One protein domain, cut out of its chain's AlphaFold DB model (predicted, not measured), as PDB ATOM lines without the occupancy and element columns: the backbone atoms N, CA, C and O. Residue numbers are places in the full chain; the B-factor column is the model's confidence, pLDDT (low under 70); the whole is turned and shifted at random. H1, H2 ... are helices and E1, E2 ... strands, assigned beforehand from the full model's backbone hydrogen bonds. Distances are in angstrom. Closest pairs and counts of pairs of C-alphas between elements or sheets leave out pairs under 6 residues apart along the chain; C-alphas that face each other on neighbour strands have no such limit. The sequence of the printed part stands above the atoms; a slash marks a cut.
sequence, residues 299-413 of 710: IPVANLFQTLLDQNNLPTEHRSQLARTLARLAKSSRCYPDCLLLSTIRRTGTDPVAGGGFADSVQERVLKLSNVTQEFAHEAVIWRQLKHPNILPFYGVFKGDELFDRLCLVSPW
ATOM      1  N   ILE A 299     -28.536 -21.379  -3.261       91.62
ATOM      2  CA  ILE A 299     -27.417 -20.565  -2.762       91.62
ATOM      3  C   ILE A 299     -26.293 -20.437  -3.810       91.62
ATOM      4  O   ILE A 299     -25.870 -19.311  -4.082       91.62
ATOM      5  N   PRO A 300     -25.848 -21.504  -4.506       91.56
ATOM      6  CA  PRO A 300     -24.855 -21.390  -5.570       91.56
ATOM      7  C   PRO A 300     -25.234 -20.442  -6.705       91.56
ATOM      8  O   PRO A 300     -24.357 -19.770  -7.249       91.56
ATOM      9  N   VAL A 301     -26.510 -20.385  -7.088       93.12
ATOM     10  CA  VAL A 301     -26.978 -19.504  -8.169       93.12
ATOM     11  C   VAL A 301     -27.191 -18.081  -7.655       93.12
ATOM     12  O   VAL A 301     -26.844 -17.134  -8.360       93.12
ATOM     13  N   ALA A 302     -27.608 -17.910  -6.396       93.00
ATOM     14  CA  ALA A 302     -27.588 -16.609  -5.732       93.00
ATOM     15  C   ALA A 302     -26.162 -16.018  -5.675       93.00
ATOM     16  O   ALA A 302     -25.941 -14.865  -6.051       93.00
ATOM     17  N   ASN A 303     -25.175 -16.843  -5.309       91.19
ATOM     18  CA  ASN A 303     -23.755 -16.496  -5.319       91.19
ATOM     19  C   ASN A 303     -23.257 -16.136  -6.727       91.19
ATOM     20  O   ASN A 303     -22.533 -15.153  -6.881       91.19
ATOM     21  N   LEU A 304     -23.654 -16.887  -7.764       91.69
ATOM     22  CA  LEU A 304     -23.306 -16.567  -9.153       91.69
ATOM     23  C   LEU A 304     -23.859 -15.200  -9.564       91.69
ATOM     24  O   LEU A 304     -23.104 -14.364 -10.052       91.69
ATOM     25  N   PHE A 305     -25.147 -14.947  -9.329       93.81
ATOM     26  CA  PHE A 305     -25.772 -13.677  -9.694       93.81
ATOM     27  C   PHE A 305     -25.137 -12.488  -8.962       93.81
ATOM     28  O   PHE A 305     -24.875 -11.480  -9.611       93.81
ATOM     29  N   GLN A 306     -24.803 -12.598  -7.668       92.81
ATOM     30  CA  GLN A 306     -24.086 -11.517  -6.977       92.81
ATOM     31  C   GLN A 306     -22.632 -11.369  -7.466       92.81
ATOM     32  O   GLN A 306     -22.153 -10.245  -7.581       92.81
ATOM     33  N   THR A 307     -21.954 -12.464  -7.839       88.81
ATOM     34  CA  THR A 307     -20.615 -12.406  -8.472       88.81
ATOM     35  C   THR A 307     -20.656 -11.647  -9.801       88.81
ATOM     36  O   THR A 307     -19.723 -10.913 -10.111       88.81
ATOM     37  N   LEU A 308     -21.736 -11.793 -10.579       90.75
ATOM     38  CA  LEU A 308     -21.943 -11.036 -11.818       90.75
ATOM     39  C   LEU A 308     -22.343  -9.573 -11.549       90.75
ATOM     40  O   LEU A 308     -21.834  -8.680 -12.217       90.75
ATOM     41  N   LEU A 309     -23.200  -9.307 -10.556       89.94
ATOM     42  CA  LEU A 309     -23.611  -7.946 -10.163       89.94
ATOM     43  C   LEU A 309     -22.455  -7.092  -9.619       89.94
ATOM     44  O   LEU A 309     -22.436  -5.882  -9.844       89.94
ATOM     45  N   ASP A 310     -21.481  -7.709  -8.948       86.69
ATOM     46  CA  ASP A 310     -20.298  -7.034  -8.402       86.69
ATOM     47  C   ASP A 310     -19.239  -6.669  -9.478       86.69
ATOM     48  O   ASP A 310     -18.220  -6.045  -9.152       86.69
ATOM     49  N   GLN A 311     -19.464  -7.017 -10.757       81.94
ATOM     50  CA  GLN A 311     -18.590  -6.657 -11.882       81.94
ATOM     51  C   GLN A 311     -18.760  -5.185 -12.296       81.94
ATOM     52  O   GLN A 311     -19.862  -4.712 -12.576       81.94
ATOM     53  N   ASN A 312     -17.638  -4.465 -12.411       68.12
ATOM     54  CA  ASN A 312     -17.629  -3.011 -12.629       68.12
ATOM     55  C   ASN A 312     -18.394  -2.563 -13.896       68.12
ATOM     56  O   ASN A 312     -19.095  -1.554 -13.854       68.12
ATOM     57  N   ASN A 313     -18.293  -3.321 -14.997       77.81
ATOM     58  CA  ASN A 313     -18.755  -2.912 -16.333       77.81
ATOM     59  C   ASN A 313     -20.066  -3.597 -16.783       77.81
ATOM     60  O   ASN A 313     -20.356  -3.642 -17.977       77.81
ATOM     61  N   LEU A 314     -20.857  -4.146 -15.855       82.94
ATOM     62  CA  LEU A 314     -22.114  -4.834 -16.174       82.94
ATOM     63  C   LEU A 314     -23.170  -3.863 -16.765       82.94
ATOM     64  O   LEU A 314     -23.542  -2.916 -16.054       82.94
ATOM     65  N   PRO A 315     -23.703  -4.104 -17.989       88.06
ATOM     66  CA  PRO A 315     -24.713  -3.251 -18.622       88.06
ATOM     67  C   PRO A 315     -25.976  -3.071 -17.775       88.06
ATOM     68  O   PRO A 315     -26.411  -3.990 -17.082       88.06
ATOM     69  N   THR A 316     -26.610  -1.901 -17.859       86.50
ATOM     70  CA  THR A 316     -27.732  -1.518 -16.983       86.50
ATOM     71  C   THR A 316     -28.942  -2.455 -17.093       86.50
ATOM     72  O   THR A 316     -29.560  -2.793 -16.083       86.50
ATOM     73  N   GLU A 317     -29.258  -2.939 -18.297       88.00
ATOM     74  CA  GLU A 317     -30.313  -3.938 -18.520       88.00
ATOM     75  C   GLU A 317     -29.967  -5.290 -17.877       88.00
ATOM     76  O   GLU A 317     -30.787  -5.878 -17.172       88.00
ATOM     77  N   HIS A 318     -28.726  -5.753 -18.046       91.44
ATOM     78  CA  HIS A 318     -28.253  -7.018 -17.483       91.44
ATOM     79  C   HIS A 318     -28.239  -6.960 -15.951       91.44
ATOM     80  O   HIS A 318     -28.771  -7.851 -15.288       91.44
ATOM     81  N   ARG A 319     -27.742  -5.852 -15.384       90.00
ATOM     82  CA  ARG A 319     -27.830  -5.526 -13.953       90.00
ATOM     83  C   ARG A 319     -29.278  -5.550 -13.468       90.00
ATOM     84  O   ARG A 319     -29.563  -6.174 -12.449       90.00
ATOM     85  N   SER A 320     -30.199  -4.958 -14.231       88.31
ATOM     86  CA  SER A 320     -31.627  -4.959 -13.898       88.31
ATOM     87  C   SER A 320     -32.221  -6.365 -13.873       88.31
ATOM     88  O   SER A 320     -33.008  -6.704 -12.987       88.31
ATOM     89  N   GLN A 321     -31.864  -7.201 -14.848       90.25
ATOM     90  CA  GLN A 321     -32.398  -8.551 -14.957       90.25
ATOM     91  C   GLN A 321     -31.809  -9.490 -13.901       90.25
ATOM     92  O   GLN A 321     -32.558 -10.263 -13.299       90.25
ATOM     93  N   LEU A 322     -30.510  -9.381 -13.616       93.00
ATOM     94  CA  LEU A 322     -29.833 -10.121 -12.552       93.00
ATOM     95  C   LEU A 322     -30.364  -9.721 -11.170       93.00
ATOM     96  O   LEU A 322     -30.825 -10.599 -10.442       93.00
ATOM     97  N   ALA A 323     -30.414  -8.428 -10.832       91.56
ATOM     98  CA  ALA A 323     -30.886  -7.956  -9.526       91.56
ATOM     99  C   ALA A 323     -32.358  -8.329  -9.264       91.56
ATOM    100  O   ALA A 323     -32.672  -8.893  -8.214       91.56
ATOM    101  N   ARG A 324     -33.258  -8.128 -10.246       89.31
ATOM    102  CA  ARG A 324     -34.662  -8.579 -10.143       89.31
ATOM    103  C   ARG A 324     -34.774 -10.092  -9.954       89.31
ATOM    104  O   ARG A 324     -35.652 -10.542  -9.225       89.31
ATOM    105  N   THR A 325     -33.935 -10.883 -10.626       92.00
ATOM    106  CA  THR A 325     -34.015 -12.350 -10.537       92.00
ATOM    107  C   THR A 325     -33.425 -12.865  -9.227       92.00
ATOM    108  O   THR A 325     -34.031 -13.735  -8.605       92.00
ATOM    109  N   LEU A 326     -32.315 -12.289  -8.762       93.19
ATOM    110  CA  LEU A 326     -31.705 -12.597  -7.472       93.19
ATOM    111  C   LEU A 326     -32.661 -12.278  -6.316       93.19
ATOM    112  O   LEU A 326     -32.889 -13.136  -5.472       93.19
ATOM    113  N   ALA A 327     -33.299 -11.103  -6.322       90.25
ATOM    114  CA  ALA A 327     -34.266 -10.724  -5.290       90.25
ATOM    115  C   ALA A 327     -35.520 -11.621  -5.284       90.25
ATOM    116  O   ALA A 327     -36.077 -11.887  -4.217       90.25
ATOM    117  N   ARG A 328     -35.954 -12.129  -6.450       87.44
ATOM    118  CA  ARG A 328     -37.046 -13.119  -6.543       87.44
ATOM    119  C   ARG A 328     -36.625 -14.488  -6.014       87.44
ATOM    120  O   ARG A 328     -37.354 -15.038  -5.201       87.44
ATOM    121  N   LEU A 329     -35.457 -14.997  -6.421       90.31
ATOM    122  CA  LEU A 329     -34.896 -16.267  -5.937       90.31
ATOM    123  C   LEU A 329     -34.716 -16.246  -4.411       90.31
ATOM    124  O   LEU A 329     -35.115 -17.181  -3.720       90.31
ATOM    125  N   ALA A 330     -34.185 -15.140  -3.886       89.81
ATOM    126  CA  ALA A 330     -34.006 -14.921  -2.459       89.81
ATOM    127  C   ALA A 330     -35.335 -14.974  -1.692       89.81
ATOM    128  O   ALA A 330     -35.454 -15.698  -0.703       89.81
ATOM    129  N   LYS A 331     -36.365 -14.283  -2.200       86.06
ATOM    130  CA  LYS A 331     -37.708 -14.293  -1.611       86.06
ATOM    131  C   LYS A 331     -38.370 -15.672  -1.694       86.06
ATOM    132  O   LYS A 331     -38.880 -16.160  -0.689       86.06
ATOM    133  N   SER A 332     -38.355 -16.325  -2.860       86.44
ATOM    134  CA  SER A 332     -39.010 -17.628  -3.047       86.44
ATOM    135  C   SER A 332     -38.384 -18.718  -2.183       86.44
ATOM    136  O   SER A 332     -39.099 -19.546  -1.624       86.44
ATOM    137  N   SER A 333     -37.056 -18.697  -2.060       87.94
ATOM    138  CA  SER A 333     -36.270 -19.797  -1.496       87.94
ATOM    139  C   SER A 333     -35.615 -19.468  -0.149       87.94
ATOM    140  O   SER A 333     -34.828 -20.272   0.347       87.94
ATOM    141  N   ARG A 334     -35.944 -18.313   0.455       89.19
ATOM    142  CA  ARG A 334     -35.449 -17.825   1.765       89.19
ATOM    143  C   ARG A 334     -33.919 -17.834   1.886       89.19
ATOM    144  O   ARG A 334     -33.369 -18.088   2.955       89.19
ATOM    145  N   CYS A 335     -33.232 -17.574   0.778       89.62
ATOM    146  CA  CYS A 335     -31.781 -17.661   0.663       89.62
ATOM    147  C   CYS A 335     -31.169 -16.315   0.267       89.62
ATOM    148  O   CYS A 335     -31.828 -15.454  -0.304       89.62
ATOM    149  N   TYR A 336     -29.886 -16.134   0.535       90.25
ATOM    150  CA  TYR A 336     -29.138 -14.946   0.140       90.25
ATOM    151  C   TYR A 336     -27.691 -15.351  -0.184       90.25
ATOM    152  O   TYR A 336     -27.263 -16.427   0.236       90.25
ATOM    153  N   PRO A 337     -26.932 -14.547  -0.951       91.75
ATOM    154  CA  PRO A 337     -25.546 -14.877  -1.275       91.75
ATOM    155  C   PRO A 337     -24.681 -14.992  -0.011       91.75
ATOM    156  O   PRO A 337     -24.714 -14.101   0.840       91.75
ATOM    157  N   ASP A 338     -23.838 -16.023   0.099       88.44
ATOM    158  CA  ASP A 338     -22.982 -16.217   1.284       88.44
ATOM    159  C   ASP A 338     -21.961 -15.083   1.452       88.44
ATOM    160  O   ASP A 338     -21.377 -14.937   2.524       88.44
ATOM    161  N   CYS A 339     -21.713 -14.261   0.427       85.88
ATOM    162  CA  CYS A 339     -20.878 -13.071   0.559       85.88
ATOM    163  C   CYS A 339     -21.484 -12.049   1.532       85.88
ATOM    164  O   CYS A 339     -20.732 -11.283   2.118       85.88
ATOM    165  N   LEU A 340     -22.798 -12.095   1.792       89.00
ATOM    166  CA  LEU A 340     -23.423 -11.285   2.837       89.00
ATOM    167  C   LEU A 340     -23.104 -11.792   4.254       89.00
ATOM    168  O   LEU A 340     -23.194 -11.004   5.187       89.00
ATOM    169  N   LEU A 341     -22.728 -13.066   4.442       87.12
ATOM    170  CA  LEU A 341     -22.428 -13.619   5.770       87.12
ATOM    171  C   LEU A 341     -21.130 -13.041   6.348       87.12
ATOM    172  O   LEU A 341     -20.033 -13.301   5.833       87.12
ATOM    173  N   LEU A 342     -21.279 -12.321   7.460       83.50
ATOM    174  CA  LEU A 342     -20.212 -11.690   8.232       83.50
ATOM    175  C   LEU A 342     -19.578 -12.688   9.209       83.50
ATOM    176  O   LEU A 342     -20.210 -13.124  10.166       83.50
ATOM    177  N   SER A 343     -18.307 -13.028   8.985       70.31
ATOM    178  CA  SER A 343     -17.575 -14.064   9.735       70.31
ATOM    179  C   SER A 343     -16.759 -13.554  10.931       70.31
ATOM    180  O   SER A 343     -16.049 -14.339  11.554       70.31
ATOM    181  N   THR A 344     -16.787 -12.250  11.223       65.81
ATOM    182  CA  THR A 344     -15.870 -11.595  12.182       65.81
ATOM    183  C   THR A 344     -16.559 -10.790  13.286       65.81
ATOM    184  O   THR A 344     -15.875 -10.178  14.105       65.81
ATOM    185  N   ILE A 345     -17.894 -10.789  13.352       67.31
ATOM    186  CA  ILE A 345     -18.625 -10.158  14.460       67.31
ATOM    187  C   ILE A 345     -18.480 -11.029  15.714       67.31
ATOM    188  O   ILE A 345     -18.747 -12.228  15.676       67.31
ATOM    189  N   ARG A 346     -18.084 -10.409  16.829       62.53
ATOM    190  CA  ARG A 346     -18.116 -11.005  18.171       62.53
ATOM    191  C   ARG A 346     -19.148 -10.268  19.019       62.53
ATOM    192  O   ARG A 346     -19.189  -9.041  19.001       62.53
ATOM    193  N   ARG A 347     -19.953 -11.012  19.779       61.19
ATOM    194  CA  ARG A 347     -20.874 -10.465  20.784       61.19
ATOM    195  C   ARG A 347     -20.073 -10.029  22.017       61.19
ATOM    196  O   ARG A 347     -19.301 -10.826  22.543       61.19
ATOM    197  N   THR A 348     -20.249  -8.787  22.465       58.09
ATOM    198  CA  THR A 348     -19.526  -8.210  23.620       58.09
ATOM    199  C   THR A 348     -20.386  -8.026  24.876       58.09
ATOM    200  O   THR A 348     -19.851  -7.697  25.929       58.09
ATOM    201  N   GLY A 349     -21.695  -8.292  24.800       54.88
ATOM    202  CA  GLY A 349     -22.622  -8.242  25.936       54.88
ATOM    203  C   GLY A 349     -23.842  -9.147  25.741       54.88
ATOM    204  O   GLY A 349     -24.152  -9.567  24.621       54.88
ATOM    205  N   THR A 350     -24.528  -9.482  26.834       49.59
ATOM    206  CA  THR A 350     -25.748 -10.304  26.806       49.59
ATOM    207  C   THR A 350     -26.988  -9.510  26.410       49.59
ATOM    208  O   THR A 350     -27.831 -10.054  25.697       49.59
ATOM    209  N   ASP A 351     -27.067  -8.240  26.807       45.88
ATOM    210  CA  ASP A 351     -28.325  -7.490  26.874       45.88
ATOM    211  C   ASP A 351     -28.409  -6.401  25.782       45.88
ATOM    212  O   ASP A 351     -27.388  -5.790  25.448       45.88
ATOM    213  N   PRO A 352     -29.599  -6.121  25.213       52.22
ATOM    214  CA  PRO A 352     -29.761  -5.091  24.190       52.22
ATOM    215  C   PRO A 352     -29.653  -3.679  24.789       52.22
ATOM    216  O   PRO A 352     -30.432  -3.295  25.657       52.22
ATOM    217  N   VAL A 353     -28.713  -2.880  24.269       48.12
ATOM    218  CA  VAL A 353     -28.459  -1.483  24.690       48.12
ATOM    219  C   VAL A 353     -29.691  -0.581  24.515       48.12
ATOM    220  O   VAL A 353     -29.965   0.271  25.356       48.12
ATOM    221  N   ALA A 354     -30.448  -0.788  23.437       45.09
ATOM    222  CA  ALA A 354     -31.773  -0.219  23.221       45.09
ATOM    223  C   ALA A 354     -32.632  -1.217  22.432       45.09
ATOM    224  O   ALA A 354     -32.110  -1.949  21.586       45.09
ATOM    225  N   GLY A 355     -33.940  -1.236  22.712       41.25
ATOM    226  CA  GLY A 355     -34.912  -2.132  22.082       41.25
ATOM    227  C   GLY A 355     -36.027  -1.364  21.379       41.25
ATOM    228  O   GLY A 355     -36.987  -0.928  22.013       41.25
ATOM    229  N   GLY A 356     -35.912  -1.224  20.058       41.44
ATOM    230  CA  GLY A 356     -37.046  -0.909  19.185       41.44
ATOM    231  C   GLY A 356     -37.728  -2.202  18.727       41.44
ATOM    232  O   GLY A 356     -37.117  -3.266  18.766       41.44
ATOM    233  N   GLY A 357     -38.969  -2.135  18.233       35.91
ATOM    234  CA  GLY A 357     -39.790  -3.322  17.915       35.91
ATOM    235  C   GLY A 357     -39.246  -4.312  16.864       35.91
ATOM    236  O   GLY A 357     -39.922  -5.295  16.573       35.91
ATOM    237  N   PHE A 358     -38.060  -4.063  16.296       40.22
ATOM    238  CA  PHE A 358     -37.405  -4.883  15.269       40.22
ATOM    239  C   PHE A 358     -35.873  -5.007  15.433       40.22
ATOM    240  O   PHE A 358     -35.219  -5.501  14.516       40.22
ATOM    241  N   ALA A 359     -35.263  -4.560  16.541       41.12
ATOM    242  CA  ALA A 359     -33.800  -4.568  16.680       41.12
ATOM    243  C   ALA A 359     -33.300  -4.759  18.120       41.12
ATOM    244  O   ALA A 359     -33.772  -4.086  19.035       41.12
ATOM    245  N   ASP A 360     -32.271  -5.602  18.251       44.75
ATOM    246  CA  ASP A 360     -31.370  -5.658  19.407       44.75
ATOM    247  C   ASP A 360     -30.063  -4.916  19.053       44.75
ATOM    248  O   ASP A 360     -29.773  -4.626  17.888       44.75
ATOM    249  N   SER A 361     -29.242  -4.610  20.058       46.03
ATOM    250  CA  SER A 361     -28.010  -3.826  19.884       46.03
ATOM    251  C   SER A 361     -26.771  -4.608  20.319       46.03
ATOM    252  O   SER A 361     -26.751  -5.156  21.419       46.03
ATOM    253  N   VAL A 362     -25.709  -4.592  19.507       41.03
ATOM    254  CA  VAL A 362     -24.361  -5.038  19.904       41.03
ATOM    255  C   VAL A 362     -23.357  -3.981  19.448       41.03
ATOM    256  O   VAL A 362     -23.205  -3.755  18.252       41.03
ATOM    257  N   GLN A 363     -22.719  -3.343  20.433       40.56
ATOM    258  CA  GLN A 363     -21.632  -2.351  20.377       40.56
ATOM    259  C   GLN A 363     -21.193  -1.868  18.975       40.56
ATOM    260  O   GLN A 363     -20.612  -2.618  18.191       40.56
ATOM    261  N   GLU A 364     -21.437  -0.583  18.695       52.16
ATOM    262  CA  GLU A 364     -21.117   0.122  17.434       52.16
ATOM    263  C   GLU A 364     -21.854  -0.381  16.170       52.16
ATOM    264  O   GLU A 364     -21.609   0.128  15.071       52.16
ATOM    265  N   ARG A 365     -22.806  -1.327  16.285       51.91
ATOM    266  CA  ARG A 365     -23.645  -1.794  15.163       51.91
ATOM    267  C   ARG A 365     -25.106  -2.021  15.563       51.91
ATOM    268  O   ARG A 365     -25.405  -2.476  16.665       51.91
ATOM    269  N   VAL A 366     -26.026  -1.753  14.633       57.12
ATOM    270  CA  VAL A 366     -27.441  -2.152  14.768       57.12
ATOM    271  C   VAL A 366     -27.601  -3.592  14.283       57.12
ATOM    272  O   VAL A 366     -27.057  -3.945  13.233       57.12
ATOM    273  N   LEU A 367     -28.372  -4.406  15.011       56.28
ATOM    274  CA  LEU A 367     -28.788  -5.743  14.588       56.28
ATOM    275  C   LEU A 367     -30.318  -5.784  14.435       56.28
ATOM    276  O   LEU A 367     -31.043  -5.984  15.410       56.28
ATOM    277  N   LYS A 368     -30.830  -5.635  13.203       63.69
ATOM    278  CA  LYS A 368     -32.271  -5.818  12.934       63.69
ATOM    279  C   LYS A 368     -32.615  -7.294  13.144       63.69
ATOM    280  O   LYS A 368     -32.187  -8.133  12.350       63.69
ATOM    281  N   LEU A 369     -33.322  -7.615  14.225       54.25
ATOM    282  CA  LEU A 369     -33.607  -8.987  14.638       54.25
ATOM    283  C   LEU A 369     -34.620  -9.652  13.711       54.25
ATOM    284  O   LEU A 369     -35.661  -9.084  13.389       54.25
ATOM    285  N   SER A 370     -34.351 -10.904  13.341       57.12
ATOM    286  CA  SER A 370     -35.245 -11.663  12.471       57.12
ATOM    287  C   SER A 370     -35.086 -13.179  12.605       57.12
ATOM    288  O   SER A 370     -34.028 -13.701  12.965       57.12
ATOM    289  N   ASN A 371     -36.155 -13.884  12.238       56.19
ATOM    290  CA  ASN A 371     -36.083 -15.276  11.802       56.19
ATOM    291  C   ASN A 371     -35.907 -15.287  10.269       56.19
ATOM    292  O   ASN A 371     -36.145 -14.273   9.613       56.19
ATOM    293  N   VAL A 372     -35.543 -16.425   9.666       57.56
ATOM    294  CA  VAL A 372     -35.324 -16.517   8.206       57.56
ATOM    295  C   VAL A 372     -36.650 -16.482   7.425       57.56
ATOM    296  O   VAL A 372     -37.188 -17.518   7.025       57.56
ATOM    297  N   THR A 373     -37.213 -15.290   7.225       68.75
ATOM    298  CA  THR A 373     -38.435 -15.090   6.431       68.75
ATOM    299  C   THR A 373     -38.122 -14.858   4.946       68.75
ATOM    300  O   THR A 373     -36.961 -14.789   4.536       68.75
ATOM    301  N   GLN A 374     -39.161 -14.768   4.109       71.19
ATOM    302  CA  GLN A 374     -38.991 -14.433   2.689       71.19
ATOM    303  C   GLN A 374     -38.585 -12.960   2.514       71.19
ATOM    304  O   GLN A 374     -37.817 -12.619   1.618       71.19
ATOM    305  N   GLU A 375     -39.072 -12.108   3.412       74.94
ATOM    306  CA  GLU A 375     -38.850 -10.667   3.488       74.94
ATOM    307  C   GLU A 375     -37.403 -10.372   3.885       74.94
ATOM    308  O   GLU A 375     -36.745  -9.610   3.191       74.94
ATOM    309  N   PHE A 376     -36.863 -11.050   4.908       83.56
ATOM    310  CA  PHE A 376     -35.461 -10.896   5.328       83.56
ATOM    311  C   PHE A 376     -34.470 -11.135   4.178       83.56
ATOM    312  O   PHE A 376     -33.569 -10.332   3.929       83.56
ATOM    313  N   ALA A 377     -34.649 -12.240   3.449       86.00
ATOM    314  CA  ALA A 377     -33.794 -12.596   2.320       86.00
ATOM    315  C   ALA A 377     -33.930 -11.600   1.150       86.00
ATOM    316  O   ALA A 377     -32.948 -11.295   0.471       86.00
ATOM    317  N   HIS A 378     -35.136 -11.064   0.934       86.62
ATOM    318  CA  HIS A 378     -35.412 -10.034  -0.068       86.62
ATOM    319  C   HIS A 378     -34.768  -8.688   0.304       86.62
ATOM    320  O   HIS A 378     -34.077  -8.093  -0.525       86.62
ATOM    321  N   GLU A 379     -34.929  -8.257   1.558       89.56
ATOM    322  CA  GLU A 379     -34.365  -7.029   2.127       89.56
ATOM    323  C   GLU A 379     -32.836  -7.035   2.022       89.56
ATOM    324  O   GLU A 379     -32.262  -6.122   1.431       89.56
ATOM    325  N   ALA A 380     -32.177  -8.105   2.485       90.31
ATOM    326  CA  ALA A 380     -30.721  -8.254   2.412       90.31
ATOM    327  C   ALA A 380     -30.179  -8.140   0.973       90.31
ATOM    328  O   ALA A 380     -29.129  -7.539   0.741       90.31
ATOM    329  N   VAL A 381     -30.896  -8.704  -0.006       91.69
ATOM    330  CA  VAL A 381     -30.498  -8.675  -1.420       91.69
ATOM    331  C   VAL A 381     -30.760  -7.324  -2.082       91.69
ATOM    332  O   VAL A 381     -29.932  -6.900  -2.886       91.69
ATOM    333  N   ILE A 382     -31.867  -6.640  -1.775       91.38
ATOM    334  CA  ILE A 382     -32.133  -5.290  -2.298       91.38
ATOM    335  C   ILE A 382     -31.137  -4.300  -1.695       91.38
ATOM    336  O   ILE A 382     -30.436  -3.611  -2.436       91.38
ATOM    337  N   TRP A 383     -31.015  -4.287  -0.367       92.81
ATOM    338  CA  TRP A 383     -30.174  -3.348   0.374       92.81
ATOM    339  C   TRP A 383     -28.691  -3.478  -0.009       92.81
ATOM    340  O   TRP A 383     -28.009  -2.467  -0.177       92.81
ATOM    341  N   ARG A 384     -28.215  -4.700  -0.305       91.06
ATOM    342  CA  ARG A 384     -26.886  -4.970  -0.891       91.06
ATOM    343  C   ARG A 384     -26.573  -4.160  -2.158       91.06
ATOM    344  O   ARG A 384     -25.405  -3.841  -2.375       91.06
ATOM    345  N   GLN A 385     -27.559  -3.849  -3.001       90.25
ATOM    346  CA  GLN A 385     -27.309  -3.127  -4.257       90.25
ATOM    347  C   GLN A 385     -27.252  -1.599  -4.072       90.25
ATOM    348  O   GLN A 385     -26.871  -0.893  -5.006       90.25
ATOM    349  N   LEU A 386     -27.634  -1.082  -2.898       92.06
ATOM    350  CA  LEU A 386     -27.758   0.350  -2.634       92.06
ATOM    351  C   LEU A 386     -26.429   0.951  -2.154       92.06
ATOM    352  O   LEU A 386     -25.801   0.452  -1.221       92.06
ATOM    353  N   LYS A 387     -26.013   2.054  -2.781       91.12
ATOM    354  CA  LYS A 387     -24.811   2.827  -2.439       91.12
ATOM    355  C   LYS A 387     -25.042   4.315  -2.699       91.12
ATOM    356  O   LYS A 387     -24.898   4.771  -3.832       91.12
ATOM    357  N   HIS A 388     -25.398   5.062  -1.659       94.88
ATOM    358  CA  HIS A 388     -25.649   6.503  -1.730       94.88
ATOM    359  C   HIS A 388     -25.554   7.127  -0.322       94.88
ATOM    360  O   HIS A 388     -25.977   6.461   0.621       94.88
ATOM    361  N   PRO A 389     -25.060   8.371  -0.132       95.00
ATOM    362  CA  PRO A 389     -24.914   8.972   1.203       95.00
ATOM    363  C   PRO A 389     -26.220   9.061   2.002       95.00
ATOM    364  O   PRO A 389     -26.219   8.902   3.218       95.00
ATOM    365  N   ASN A 390     -27.352   9.253   1.318       97.69
ATOM    366  CA  ASN A 390     -28.677   9.310   1.944       97.69
ATOM    367  C   ASN A 390     -29.386   7.946   2.036       97.69
ATOM    368  O   ASN A 390     -30.606   7.892   2.166       97.69
ATOM    369  N   ILE A 391     -28.640   6.843   1.968       96.62
ATOM    370  CA  ILE A 391     -29.119   5.485   2.240       96.62
ATOM    371  C   ILE A 391     -28.279   4.905   3.379       96.62
ATOM    372  O   ILE A 391     -27.055   5.017   3.369       96.62
ATOM    373  N   LEU A 392     -28.930   4.282   4.363       93.44
ATOM    374  CA  LEU A 392     -28.268   3.632   5.492       93.44
ATOM    375  C   LEU A 392     -27.309   2.544   4.958       93.44
ATOM    376  O   LEU A 392     -27.764   1.680   4.207       93.44
ATOM    377  N   PRO A 393     -26.004   2.542   5.289       91.31
ATOM    378  CA  PRO A 393     -25.085   1.550   4.735       91.31
ATOM    379  C   PRO A 393     -25.386   0.125   5.225       91.31
ATOM    380  O   PRO A 393     -25.621  -0.095   6.412       91.31
ATOM    381  N   PHE A 394     -25.320  -0.856   4.323       90.44
ATOM    382  CA  PHE A 394     -25.447  -2.277   4.660       90.44
ATOM    383  C   PHE A 394     -24.073  -2.937   4.766       90.44
ATOM    384  O   PHE A 394     -23.296  -2.925   3.808       90.44
ATOM    385  N   TYR A 395     -23.778  -3.550   5.912       87.38
ATOM    386  CA  TYR A 395     -22.566  -4.350   6.093       87.38
ATOM    387  C   TYR A 395     -22.780  -5.815   5.704       87.38
ATOM    388  O   TYR A 395     -21.891  -6.407   5.093       87.38
ATOM    389  N   GLY A 396     -23.939  -6.398   6.024       87.62
ATOM    390  CA  GLY A 396     -24.256  -7.786   5.688       87.62
ATOM    391  C   GLY A 396     -25.217  -8.456   6.669       87.62
ATOM    392  O   GLY A 396     -25.916  -7.799   7.440       87.62
ATOM    393  N   VAL A 397     -25.228  -9.786   6.636       87.31
ATOM    394  CA  VAL A 397     -25.983 -10.662   7.532       87.31
ATOM    395  C   VAL A 397     -25.055 -11.213   8.613       87.31
ATOM    396  O   VAL A 397     -24.041 -11.846   8.311       87.31
ATOM    397  N   PHE A 398     -25.435 -11.036   9.874       84.94
ATOM    398  CA  PHE A 398     -24.906 -11.828  10.980       84.94
ATOM    399  C   PHE A 398     -25.808 -13.046  11.202       84.94
ATOM    400  O   PHE A 398     -27.035 -12.920  11.240       84.94
ATOM    401  N   LYS A 399     -25.193 -14.219  11.355       82.69
ATOM    402  CA  LYS A 399     -25.830 -15.415  11.908       82.69
ATOM    403  C   LYS A 399     -25.212 -15.655  13.283       82.69
ATOM    404  O   LYS A 399     -23.989 -15.751  13.367       82.69
ATOM    405  N   GLY A 400     -26.045 -15.738  14.315       73.25
ATOM    406  CA  GLY A 400     -25.582 -16.039  15.666       73.25
ATOM    407  C   GLY A 400     -25.150 -17.492  15.876       73.25
ATOM    408  O   GLY A 400     -25.180 -18.327  14.968       73.25
ATOM    409  N   ASP A 401     -24.706 -17.760  17.100       74.75
ATOM    410  CA  ASP A 401     -24.273 -19.066  17.589       74.75
ATOM    411  C   ASP A 401     -25.427 -19.824  18.278       74.75
ATOM    412  O   ASP A 401     -26.577 -19.388  18.274       74.75
ATOM    413  N   GLU A 402     -25.126 -20.970  18.890       71.88
ATOM    414  CA  GLU A 402     -26.102 -21.793  19.626       71.88
ATOM    415  C   GLU A 402     -26.729 -21.065  20.837       71.88
ATOM    416  O   GLU A 402     -27.776 -21.478  21.331       71.88
ATOM    417  N   LEU A 403     -26.128 -19.958  21.297       68.38
ATOM    418  CA  LEU A 403     -26.638 -19.101  22.375       68.38
ATOM    419  C   LEU A 403     -27.465 -17.911  21.842       68.38
ATOM    420  O   LEU A 403     -27.984 -17.109  22.627       68.38
ATOM    421  N   PHE A 404     -27.576 -17.765  20.518       70.00
ATOM    422  CA  PHE A 404     -28.294 -16.690  19.839       70.00
ATOM    423  C   PHE A 404     -28.732 -17.124  18.425       70.00
ATOM    424  O   PHE A 404     -28.329 -16.514  17.435       70.00
ATOM    425  N   ASP A 405     -29.564 -18.167  18.312       72.38
ATOM    426  CA  ASP A 405     -30.061 -18.675  17.018       72.38
ATOM    427  C   ASP A 405     -31.069 -17.707  16.360       72.38
ATOM    428  O   ASP A 405     -32.289 -17.877  16.390       72.38
ATOM    429  N   ARG A 406     -30.534 -16.611  15.818       73.56
ATOM    430  CA  ARG A 406     -31.238 -15.539  15.112       73.56
ATOM    431  C   ARG A 406     -30.383 -15.044  13.947       73.56
ATOM    432  O   ARG A 406     -29.150 -15.099  13.990       73.56
ATOM    433  N   LEU A 407     -31.043 -14.526  12.910       79.81
ATOM    434  CA  LEU A 407     -30.375 -13.756  11.861       79.81
ATOM    435  C   LEU A 407     -30.561 -12.263  12.104       79.81
ATOM    436  O   LEU A 407     -31.622 -11.813  12.549       79.81
ATOM    437  N   CYS A 408     -29.534 -11.491  11.761       82.88
ATOM    438  CA  CYS A 408     -29.570 -10.040  11.860       82.88
ATOM    439  C   CYS A 408     -29.094  -9.387  10.567       82.88
ATOM    440  O   CYS A 408     -28.053  -9.771  10.029       82.88
ATOM    441  N   LEU A 409     -29.810  -8.358  10.108       86.00
ATOM    442  CA  LEU A 409     -29.238  -7.392   9.166       86.00
ATOM    443  C   LEU A 409     -28.360  -6.420   9.953       86.00
ATOM    444  O   LEU A 409     -28.755  -5.977  11.033       86.00
ATOM    445  N   VAL A 410     -27.180  -6.114   9.416       85.62
ATOM    446  CA  VAL A 410     -26.156  -5.317  10.098       85.62
ATOM    447  C   VAL A 410     -25.849  -4.047   9.312       85.62
ATOM    448  O   VAL A 410     -25.494  -4.104   8.132       85.62
ATOM    449  N   SER A 411     -25.927  -2.911   9.998       86.19
ATOM    450  CA  SER A 411     -25.570  -1.572   9.510       86.19
ATOM    451  C   SER A 411     -24.572  -0.901  10.471       86.19
ATOM    452  O   SER A 411     -24.326  -1.436  11.561       86.19
ATOM    453  N   PRO A 412     -24.009   0.276  10.129       85.19
ATOM    454  CA  PRO A 412     -23.416   1.154  11.133       85.19
ATOM    455  C   PRO A 412     -24.425   1.454  12.245       85.19
ATOM    456  O   PRO A 412     -25.636   1.493  11.997       85.19
ATOM    457  N   TRP A 413     -23.922   1.692  13.454       81.25
ATOM    458  CA  TRP A 413     -24.688   2.374  14.490       81.25
ATOM    459  C   TRP A 413     -24.867   3.858  14.149       81.25
ATOM    460  O   TRP A 413     -24.024   4.460  13.485       81.25
TER     461      TRP A 413
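Overview. This is residues 299 to 413 of the 710 residues of the protein "Kinase-like protein" of Rickenella mellea (UniProt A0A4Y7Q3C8). A strongly twisted sheet of four strands has one helix, H3, over one face, and a hairpin of two helices, H1 and H2, packs through H2 on H3, away from the sheet. The helical hairpin lies toward one end of the longest axis and the sheet toward the other, with H3 between them, and the long link of residues 334 to 358 reaches out past the sheet, where Thr 350 is one of the two residues farthest apart; residues 312 to 317, of which 316 and 317 belong to H2, stick out at the hairpin's end. The printed part has 115 residues with three named helices and four named strands, along the chain H1 H2 E1 E2 H3 E3 E4, and is of mixed class, helices and strands. The sheet's order is E1 E2 E4 E3, antiparallel throughout. The whole is compact, with a radius of gyration of the C-alphas of 14.8 A, and spans 45 by 31 by 25 A.

Arrangement. H1, residues 299 to 309, and H2, residues 316 to 333, form a helical hairpin: they touch, closest at the C-alphas of Ala 302 and Leu 326, 6.0 A apart, and run opposite ways at a shallow tilt of 21 degrees. E1, residues 359 to 362, and E2, residues 365 to 370, are a hairpin, with N 360 and O 367 at 3.1 A, within hydrogen-bond range. H3, residues 374 to 383, touches H2, closest at the C-alphas of Lys 331 and Gln 374, 4.5 A apart, opposite ways at a shallow tilt of 25 degrees. E3, residues 396 to 399, and E4, residues 407 to 412, are a hairpin, with N 398 and O 408 at 2.9 A. E2 and E4 are antiparallel neighbours, with N 368 and O 409 at 3.0 A. H3 is on the sheet at a height of 9.9 A, over E4 and E3, and runs along the strands, at 24 degrees to E4 on the local plane; this gives two layers, a sheet with a helix on one face. E2, H3 and E3 form a split strand-helix-strand unit, two strands running the same way with E4 between them, and its crossover is right-handed. H1 and H2 are not on the sheet, and H1 and H3 are apart. In H1, H2 and H3 every O i to N i+4 pair is within hydrogen-bond range.

Along the chain. H1 begins at C-alpha 299 (-27.417, -20.565, -2.762) and is 15.1 A long. H2 is 25.4 A, H3 14.4 A, E2 15.5 A and E4 16.5 A long; E1 and E3 are 10.0 A each. E4 ends at C-alpha 412 (-23.416, 1.154, 11.133).

Size, cuts and confidence. The C-alphas of Glu 317 and Thr 350, the two farthest apart, are 46.0 A apart. The printed part has no cut. The links from H2 to E1, 25 residues, and from H3 to E3, 12 residues, are long. The mean pLDDT of the printed part is 77.7; it is under 70 at residue 312, residues 344 to 373 and residue 403.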